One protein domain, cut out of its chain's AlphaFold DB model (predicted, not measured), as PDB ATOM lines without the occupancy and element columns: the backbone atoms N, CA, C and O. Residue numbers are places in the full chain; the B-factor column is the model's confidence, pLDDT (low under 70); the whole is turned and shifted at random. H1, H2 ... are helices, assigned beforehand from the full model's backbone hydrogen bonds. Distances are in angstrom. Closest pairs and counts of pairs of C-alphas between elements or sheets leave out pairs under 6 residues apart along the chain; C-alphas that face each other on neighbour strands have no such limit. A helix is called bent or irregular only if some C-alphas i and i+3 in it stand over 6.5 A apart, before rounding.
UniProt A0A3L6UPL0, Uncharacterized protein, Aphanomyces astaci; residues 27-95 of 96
ATOM      1  N   SER A  27     179.234 127.903 146.863       54.31
ATOM      2  CA  SER A  27     179.237 127.872 148.325       54.31
ATOM      3  C   SER A  27     177.818 127.865 148.904       54.31
ATOM      4  O   SER A  27     177.606 128.327 150.016       54.31
ATOM      5  N   PHE A  28     176.809 127.405 148.167       50.66
ATOM      6  CA  PHE A  28     175.443 127.299 148.669       50.66
ATOM      7  C   PHE A  28     174.870 125.950 148.226       50.66
ATOM      8  O   PHE A  28     174.553 125.746 147.052       50.66
ATOM      9  N   ARG A  29     174.759 124.980 149.144       52.94
ATOM     10  CA  ARG A  29     174.119 123.696 148.830       52.94
ATOM     11  C   ARG A  29     172.608 123.852 148.926       52.94
ATOM     12  O   ARG A  29     172.046 124.007 150.002       52.94
ATOM     13  N   ALA A  30     171.946 123.741 147.778       42.28
ATOM     14  CA  ALA A  30     170.505 123.943 147.622       42.28
ATOM     15  C   ALA A  30     169.600 122.982 148.429       42.28
ATOM     16  O   ALA A  30     168.388 123.171 148.415       42.28
ATOM     17  N   HIS A  31     170.149 121.967 149.110       41.91
ATOM     18  CA  HIS A  31     169.364 120.904 149.755       41.91
ATOM     19  C   HIS A  31     169.658 120.653 151.247       41.91
ATOM     20  O   HIS A  31     168.857 119.974 151.882       41.91
ATOM     21  N   GLU A  32     170.739 121.205 151.817       47.75
ATOM     22  CA  GLU A  32     171.155 120.949 153.219       47.75
ATOM     23  C   GLU A  32     171.369 122.227 154.056       47.75
ATOM     24  O   GLU A  32     171.481 122.141 155.273       47.75
ATOM     25  N   GLY A  33     171.360 123.416 153.440       56.09
ATOM     26  CA  GLY A  33     171.675 124.678 154.117       56.09
ATOM     27  C   GLY A  33     173.078 125.189 153.781       56.09
ATOM     28  O   GLY A  33     173.665 124.805 152.766       56.09
ATOM     29  N   VAL A  34     173.582 126.123 154.596       53.12
ATOM     30  CA  VAL A  34     174.928 126.689 154.429       53.12
ATOM     31  C   VAL A  34     175.958 125.557 154.521       53.12
ATOM     32  O   VAL A  34     175.786 124.602 155.269       53.12
ATOM     33  N   VAL A  35     176.994 125.669 153.702       61.69
ATOM     34  CA  VAL A  35     178.207 124.843 153.667       61.69
ATOM     35  C   VAL A  35     178.707 124.515 155.091       61.69
ATOM     36  O   VAL A  35     178.587 125.364 155.974       61.69
ATOM     37  N   SER A  36     179.273 123.316 155.305       72.12
ATOM     38  CA  SER A  36     179.883 122.919 156.590       72.12
ATOM     39  C   SER A  36     180.842 123.997 157.111       72.12
ATOM     40  O   SER A  36     181.526 124.658 156.324       72.12
ATOM     41  N   SER A  37     180.941 124.149 158.435       70.62
ATOM     42  CA  SER A  37     181.850 125.108 159.076       70.62
ATOM     43  C   SER A  37     183.306 124.959 158.615       70.62
ATOM     44  O   SER A  37     183.994 125.963 158.464       70.62
ATOM     45  N   ASP A  38     183.767 123.748 158.294       74.31
ATOM     46  CA  ASP A  38     185.115 123.514 157.751       74.31
ATOM     47  C   ASP A  38     185.302 124.071 156.334       74.31
ATOM     48  O   ASP A  38     186.331 124.651 155.990       74.31
ATOM     49  N   GLU A  39     184.292 123.919 155.490       72.88
ATOM     50  CA  GLU A  39     184.317 124.409 154.116       72.88
ATOM     51  C   GLU A  39     184.125 125.943 154.070       72.88
ATOM     52  O   GLU A  39     184.748 126.615 153.244       72.88
ATOM     53  N   LEU A  40     183.332 126.521 154.984       72.56
ATOM     54  CA  LEU A  40     183.261 127.977 155.192       72.56
ATOM     55  C   LEU A  40     184.585 128.543 155.710       72.56
ATOM     56  O   LEU A  40     185.023 129.598 155.248       72.56
ATOM     57  N   ALA A  41     185.239 127.840 156.636       78.31
ATOM     58  CA  ALA A  41     186.557 128.215 157.124       78.31
ATOM     59  C   ALA A  41     187.585 128.208 155.987       78.31
ATOM     60  O   ALA A  41     188.311 129.182 155.810       78.31
ATOM     61  N   ALA A  42     187.577 127.173 155.141       78.25
ATOM     62  CA  ALA A  42     188.433 127.102 153.959       78.25
ATOM     63  C   ALA A  42     188.159 128.239 152.957       78.25
ATOM     64  O   ALA A  42     189.099 128.774 152.366       78.25
ATOM     65  N   LEU A  43     186.895 128.642 152.784       73.19
ATOM     66  CA  LEU A  43     186.518 129.781 151.941       73.19
ATOM     67  C   LEU A  43     187.071 131.106 152.490       73.19
ATOM     68  O   LEU A  43     187.569 131.928 151.722       73.19
ATOM     69  N   GLY A  44     186.979 131.305 153.806       71.50
ATOM     70  CA  GLY A  44     187.467 132.499 154.501       71.50
ATOM     71  C   GLY A  44     188.964 132.482 154.827       71.50
ATOM     72  O   GLY A  44     189.479 133.480 155.317       71.50
ATOM     73  N   GLY A  45     189.672 131.372 154.590       81.75
ATOM     74  CA  GLY A  45     191.054 131.190 155.052       81.75
ATOM     75  C   GLY A  45     191.188 131.199 156.581       81.75
ATOM     76  O   GLY A  45     192.219 131.618 157.104       81.75
ATOM     77  N   ILE A  46     190.138 130.786 157.291       85.00
ATOM     78  CA  ILE A  46     190.057 130.775 158.753       85.00
ATOM     79  C   ILE A  46     190.675 129.468 159.261       85.00
ATOM     80  O   ILE A  46     190.278 128.385 158.832       85.00
ATOM     81  N   ASP A  47     191.636 129.561 160.182       87.06
ATOM     82  CA  ASP A  47     192.211 128.383 160.832       87.06
ATOM     83  C   ASP A  47     191.296 127.897 161.959       87.06
ATOM     84  O   ASP A  47     190.982 128.636 162.891       87.06
ATOM     85  N   VAL A  48     190.864 126.643 161.859       83.94
ATOM     86  CA  VAL A  48     190.008 125.968 162.849       83.94
ATOM     87  C   VAL A  48     190.730 124.803 163.527       83.94
ATOM     88  O   VAL A  48     190.122 124.043 164.284       83.94
ATOM     89  N   THR A  49     192.028 124.639 163.256       83.00
ATOM     90  CA  THR A  49     192.837 123.538 163.780       83.00
ATOM     91  C   THR A  49     193.007 123.708 165.293       83.00
ATOM     92  O   THR A  49     193.778 124.545 165.750       83.00
ATOM     93  N   GLY A  50     192.273 122.919 166.084       83.69
ATOM     94  CA  GLY A  50     192.312 122.970 167.553       83.69
ATOM     95  C   GLY A  50     190.976 123.276 168.235       83.69
ATOM     96  O   GLY A  50     190.934 123.307 169.461       83.69
ATOM     97  N   ILE A  51     189.895 123.471 167.472       85.38
ATOM     98  CA  ILE A  51     188.533 123.539 168.017       85.38
ATOM     99  C   ILE A  51     187.879 122.165 167.833       85.38
ATOM    100  O   ILE A  51     187.586 121.764 166.708       85.38
ATOM    101  N   GLU A  52     187.721 121.428 168.935       83.19
ATOM    102  CA  GLU A  52     187.162 120.065 168.940       83.19
ATOM    103  C   GLU A  52     185.631 120.042 169.046       83.19
ATOM    104  O   GLU A  52     185.003 119.084 168.609       83.19
ATOM    105  N   ASP A  53     185.040 121.080 169.639       88.25
ATOM    106  CA  ASP A  53     183.593 121.210 169.794       88.25
ATOM    107  C   ASP A  53     182.985 121.825 168.527       88.25
ATOM    108  O   ASP A  53     183.316 122.956 168.156       88.25
ATOM    109  N   ASP A  54     182.116 121.064 167.859       79.69
ATOM    110  CA  ASP A  54     181.516 121.460 166.585       79.69
ATOM    111  C   ASP A  54     180.675 122.739 166.719       79.69
ATOM    112  O   ASP A  54     180.819 123.635 165.889       79.69
ATOM    113  N   ASP A  55     179.883 122.893 167.787       80.00
ATOM    114  CA  ASP A  55     179.042 124.081 168.001       80.00
ATOM    115  C   ASP A  55     179.908 125.339 168.206       80.00
ATOM    116  O   ASP A  55     179.647 126.410 167.643       80.00
ATOM    117  N   GLN A  56     180.994 125.211 168.973       84.88
ATOM    118  CA  GLN A  56     181.972 126.280 169.176       84.88
ATOM    119  C   GLN A  56     182.721 126.625 167.881       84.88
ATOM    120  O   GLN A  56     183.016 127.797 167.620       84.88
ATOM    121  N   LYS A  57     183.015 125.616 167.058       84.56
ATOM    122  CA  LYS A  57     183.656 125.776 165.753       84.56
ATOM    123  C   LYS A  57     182.758 126.551 164.798       84.56
ATOM    124  O   LYS A  57     183.234 127.489 164.156       84.56
ATOM    125  N   GLU A  58     181.465 126.235 164.753       78.94
ATOM    126  CA  GLU A  58     180.508 126.970 163.924       78.94
ATOM    127  C   GLU A  58     180.422 128.447 164.322       78.94
ATOM    128  O   GLU A  58     180.462 129.337 163.464       78.94
ATOM    129  N   GLU A  59     180.313 128.730 165.625       83.25
ATOM    130  CA  GLU A  59     180.212 130.104 166.119       83.25
ATOM    131  C   GLU A  59     181.480 130.906 165.796       83.25
ATOM    132  O   GLU A  59     181.400 132.062 165.359       83.25
ATOM    133  N   TYR A  60     182.647 130.284 165.974       84.19
ATOM    134  CA  TYR A  60     183.936 130.890 165.671       84.19
ATOM    135  C   TYR A  60     184.072 131.223 164.182       84.19
ATOM    136  O   TYR A  60     184.325 132.381 163.833       84.19
ATOM    137  N   VAL A  61     183.820 130.246 163.303       81.94
ATOM    138  CA  VAL A  61     183.886 130.433 161.846       81.94
ATOM    139  C   VAL A  61     182.929 131.530 161.400       81.94
ATOM    140  O   VAL A  61     183.316 132.412 160.636       81.94
ATOM    141  N   ARG A  62     181.696 131.544 161.922       79.06
ATOM    142  CA  ARG A  62     180.705 132.570 161.581       79.06
ATOM    143  C   ARG A  62     181.166 133.970 161.981       79.06
ATOM    144  O   ARG A  62     181.026 134.905 161.192       79.06
ATOM    145  N   ARG A  63     181.705 134.141 163.193       82.75
ATOM    146  CA  ARG A  63     182.209 135.447 163.655       82.75
ATOM    147  C   ARG A  63     183.371 135.937 162.807       82.75
ATOM    148  O   ARG A  63     183.412 137.122 162.479       82.75
ATOM    149  N   GLU A  64     184.300 135.052 162.473       85.31
ATOM    150  CA  GLU A  64     185.493 135.441 161.732       85.31
ATOM    151  C   GLU A  64     185.177 135.720 160.260       85.31
ATOM    152  O   GLU A  64     185.668 136.699 159.700       85.31
ATOM    153  N   LEU A  65     184.237 134.975 159.673       79.81
ATOM    154  CA  LEU A  65     183.726 135.255 158.335       79.81
ATOM    155  C   LEU A  65     183.057 136.637 158.270       79.81
ATOM    156  O   LEU A  65     183.383 137.429 157.393       79.81
ATOM    157  N   ILE A  66     182.208 136.983 159.246       76.50
ATOM    158  CA  ILE A  66     181.581 138.316 159.325       76.50
ATOM    159  C   ILE A  66     182.634 139.428 159.462       76.50
ATOM    160  O   ILE A  66     182.467 140.519 158.916       76.50
ATOM    161  N   ARG A  67     183.727 139.189 160.195       81.88
ATOM    162  CA  ARG A  67     184.826 140.163 160.318       81.88
ATOM    163  C   ARG A  67     185.557 140.368 159.000       81.88
ATOM    164  O   ARG A  67     185.787 141.520 158.633       81.88
ATOM    165  N   LEU A  68     185.893 139.284 158.304       80.56
ATOM    166  CA  LEU A  68     186.542 139.326 156.995       80.56
ATOM    167  C   LEU A  68     185.653 140.032 155.970       80.56
ATOM    168  O   LEU A  68     186.089 140.993 155.339       80.56
ATOM    169  N   GLU A  69     184.379 139.645 155.889       76.00
ATOM    170  CA  GLU A  69     183.404 140.294 155.013       76.00
ATOM    171  C   GLU A  69     183.292 141.789 155.310       76.00
ATOM    172  O   GLU A  69     183.337 142.592 154.385       76.00
ATOM    173  N   ASN A  70     183.215 142.194 156.581       75.81
ATOM    174  CA  ASN A  70     183.151 143.610 156.953       75.81
ATOM    175  C   ASN A  70     184.428 144.387 156.602       75.81
ATOM    176  O   ASN A  70     184.339 145.544 156.179       75.81
ATOM    177  N   ALA A  71     185.604 143.780 156.779       83.19
ATOM    178  CA  ALA A  71     186.881 144.398 156.432       83.19
ATOM    179  C   ALA A  71     187.009 144.603 154.914       83.19
ATOM    180  O   ALA A  71     187.426 145.672 154.460       83.19
ATOM    181  N   ASP A  72     186.573 143.614 154.135       79.00
ATOM    182  CA  ASP A  72     186.632 143.643 152.678       79.00
ATOM    183  C   ASP A  72     185.457 144.390 152.037       79.00
ATOM    184  O   ASP A  72     185.561 144.835 150.890       79.00
ATOM    185  N   PHE A  73     184.362 144.611 152.772       74.62
ATOM    186  CA  PHE A  73     183.145 145.236 152.255       74.62
ATOM    187  C   PHE A  73     183.392 146.648 151.725       74.62
ATOM    188  O   PHE A  73     182.957 146.987 150.623       74.62
ATOM    189  N   VAL A  74     184.098 147.490 152.487       80.19
ATOM    190  CA  VAL A  74     184.352 148.882 152.089       80.19
ATOM    191  C   VAL A  74     185.251 148.958 150.842       80.19
ATOM    192  O   VAL A  74     184.839 149.601 149.869       80.19
ATOM    193  N   PRO A  75     186.420 148.285 150.794       82.69
ATOM    194  CA  PRO A  75     187.239 148.213 149.584       82.69
ATOM    195  C   PRO A  75     186.504 147.609 148.381       82.69
ATOM    196  O   PRO A  75     186.614 148.122 147.263       82.69
ATOM    197  N   TRP A  76     185.736 146.537 148.591       78.69
ATOM    198  CA  TRP A  76     184.952 145.896 147.539       78.69
ATOM    199  C   TRP A  76     183.901 146.848 146.966       78.69
ATOM    200  O   TRP A  76     183.833 147.027 145.747       78.69
ATOM    201  N   ARG A  77     183.139 147.527 147.831       79.38
ATOM    202  CA  ARG A  77     182.105 148.488 147.428       79.38
ATOM    203  C   ARG A  77     182.695 149.613 146.589       79.38
ATOM    204  O   ARG A  77     182.123 149.962 145.562       79.38
ATOM    205  N   GLN A  78     183.840 150.158 146.996       77.31
ATOM    206  CA  GLN A  78     184.521 151.208 146.237       77.31
ATOM    207  C   GLN A  78     184.918 150.722 144.840       77.31
ATOM    208  O   GLN A  78     184.584 151.375 143.854       77.31
ATOM    209  N   ARG A  79     185.553 149.545 144.736       73.88
ATOM    210  CA  ARG A  79     185.917 148.946 143.440       73.88
ATOM    211  C   ARG A  79     184.697 148.704 142.557       73.88
ATOM    212  O   ARG A  79     184.745 148.980 141.361       73.88
ATOM    213  N   PHE A  80     183.603 148.227 143.145       76.00
ATOM    214  CA  PHE A  80     182.350 148.001 142.435       76.00
ATOM    215  C   PHE A  80     181.747 149.310 141.909       76.00
ATOM    216  O   PHE A  80     181.402 149.400 140.733       76.00
ATOM    217  N   THR A  81     181.669 150.352 142.743       77.31
ATOM    218  CA  THR A  81     181.171 151.668 142.324       77.31
ATOM    219  C   THR A  81     182.044 152.281 141.230       77.31
ATOM    220  O   THR A  81     181.500 152.774 140.244       77.31
ATOM    221  N   SER A  82     183.373 152.192 141.336       76.00
ATOM    222  CA  SER A  82     184.280 152.668 140.284       76.00
ATOM    223  C   SER A  82     184.101 151.908 138.967       76.00
ATOM    224  O   SER A  82     184.090 152.525 137.905       76.00
ATOM    225  N   ALA A  83     183.908 150.587 139.015       73.56
ATOM    226  CA  ALA A  83     183.640 149.784 137.821       73.56
ATOM    227  C   ALA A  83     182.294 150.147 137.167       73.56
ATOM    228  O   ALA A  83     182.213 150.277 135.947       73.56
ATOM    229  N   MET A  84     181.252 150.371 137.974       76.38
ATOM    230  CA  MET A  84     179.942 150.828 137.499       76.38
ATOM    231  C   MET A  84     180.014 152.215 136.854       76.38
ATOM    232  O   MET A  84     179.449 152.415 135.781       76.38
ATOM    233  N   GLN A  85     180.732 153.159 137.470       75.50
ATOM    234  CA  GLN A  85     180.937 154.496 136.910       75.50
ATOM    235  C   GLN A  85     181.666 154.433 135.565       75.50
ATOM    236  O   GLN A  85     181.192 155.016 134.596       75.50
ATOM    237  N   ALA A  86     182.750 153.657 135.471       72.25
ATOM    238  CA  ALA A  86     183.472 153.467 134.214       72.25
ATOM    239  C   ALA A  86     182.595 152.835 133.116       72.25
ATOM    240  O   ALA A  86     182.693 153.206 131.948       72.25
ATOM    241  N   SER A  87     181.706 151.904 133.482       69.06
ATOM    242  CA  SER A  87     180.764 151.291 132.541       69.06
ATOM    243  C   SER A  87     179.681 152.263 132.060       69.06
ATOM    244  O   SER A  87     179.277 152.172 130.904       69.06
ATOM    245  N   LEU A  88     179.194 153.159 132.925       67.12
ATOM    246  CA  LEU A  88     178.174 154.156 132.578       67.12
ATOM    247  C   LEU A  88     178.746 155.254 131.673       67.12
ATOM    248  O   LEU A  88     178.130 155.595 130.672       67.12
ATOM    249  N   GLN A  89     179.956 155.728 131.966       62.34
ATOM    250  CA  GLN A  89     180.659 156.723 131.144       62.34
ATOM    251  C   GLN A  89     180.997 156.171 129.746       62.34
ATOM    252  O   GLN A  89     180.783 156.837 128.741       62.34
ATOM    253  N   GLN A  90     181.360 154.883 129.706       56.78
ATOM    254  CA  GLN A  90     181.268 153.960 128.571       56.78
ATOM    255  C   GLN A  90     180.138 154.251 127.567       56.78
ATOM    256  O   GLN A  90     180.328 154.436 126.367       56.78
ATOM    257  N   HIS A  91     178.925 154.186 128.105       52.41
ATOM    258  CA  HIS A  91     177.683 154.157 127.349       52.41
ATOM    259  C   HIS A  91     177.311 155.539 126.787       52.41
ATOM    260  O   HIS A  91     176.806 155.630 125.663       52.41
ATOM    261  N   ASP A  92     177.615 156.602 127.535       54.31
ATOM    262  CA  ASP A  92     177.372 157.986 127.113       54.31
ATOM    263  C   ASP A  92     178.337 158.423 125.997       54.31
ATOM    264  O   ASP A  92     177.900 159.036 125.024       54.31
ATOM    265  N   ASP A  93     179.611 158.016 126.054       53.31
ATOM    266  CA  ASP A  93     180.604 158.343 125.016       53.31
ATOM    267  C   ASP A  93     180.356 157.608 123.682       53.31
ATOM    268  O   ASP A  93     180.781 158.071 122.626       53.31
ATOM    269  N   THR A  94     179.649 156.472 123.693       53.69
ATOM    270  CA  THR A  94     179.230 155.760 122.467       53.69
ATOM    271  C   THR A  94     177.932 156.279 121.842       53.69
ATOM    272  O   THR A  94     177.527 155.768 120.797       53.69
ATOM    273  N   SER A  95     177.271 157.263 122.462       49.91
ATOM    274  CA  SER A  95     176.015 157.850 121.967       49.91
ATOM    275  C   SER A  95     176.203 159.168 121.197       49.91
ATOM    276  O   SER A  95     175.212 159.839 120.902       49.91
TER     277      SER A  95
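What this domain is: This is residues 27 to 95 of the 96 residues of an uncharacterized protein of Aphanomyces astaci (UniProt A0A3L6UPL0). From its first residues the printed part makes a small loop that sticks out, residues 28 to 34, then a short helix, H1, which lies side by side with the first arm of one long bent helix, H2. The second arm of that helix runs on alone as a long free arm, and residues 70 to 95 stick out from the small compact body at the other end. The printed part has 69 residues, with two named helices in the order H1, H2 and no named strand; the class is all helix. The whole is extended, with a radius of gyration of the C-alphas of 18.2 A, and a rod spanning 61 by 28 by 14 A.

How they stand to each other: Residues 28 to 29 pair with residues 33 to 34, antiparallel, as a short pairing outside any named strand. H1, residues 37 to 44, is joined by a short link of 9 residues to H2, residues 54 to 93. By its hydrogen bonds H2 was assigned as one helix, but it is bent: C-alphas 71 and 74 are 6.7 A apart. Its arms, H2a of residues 54 to 71 and H2b of residues 74 to 93, stand at a steep tilt of 45 degrees. H1 and H2a touch; their closest C-alphas are those of Ser 37 and Glu 58, 5.4 A apart. They run the same way at a shallow tilt of 18 degrees. H1 and H2b are apart. In H1, H2a and H2b every O i to N i+4 pair is within hydrogen-bond range.

Where its parts are: H1 begins with C-alpha 37 at (181.850, 125.108, 159.076) and is 10.3 A long from first to last C-alpha. H2a begins with C-alpha 54 at (181.516, 121.460, 166.585) and is 25.7 A long. H2b is 28.9 A long and ends with C-alpha 93 at (180.604, 158.343, 125.016).

The domain as a whole: The two C-alphas farthest apart are those of Glu 52 and Ser 95, 61.3 A. The printed part has no cut. Model confidence is under 70 in residues 27 to 35 and 87 to 95.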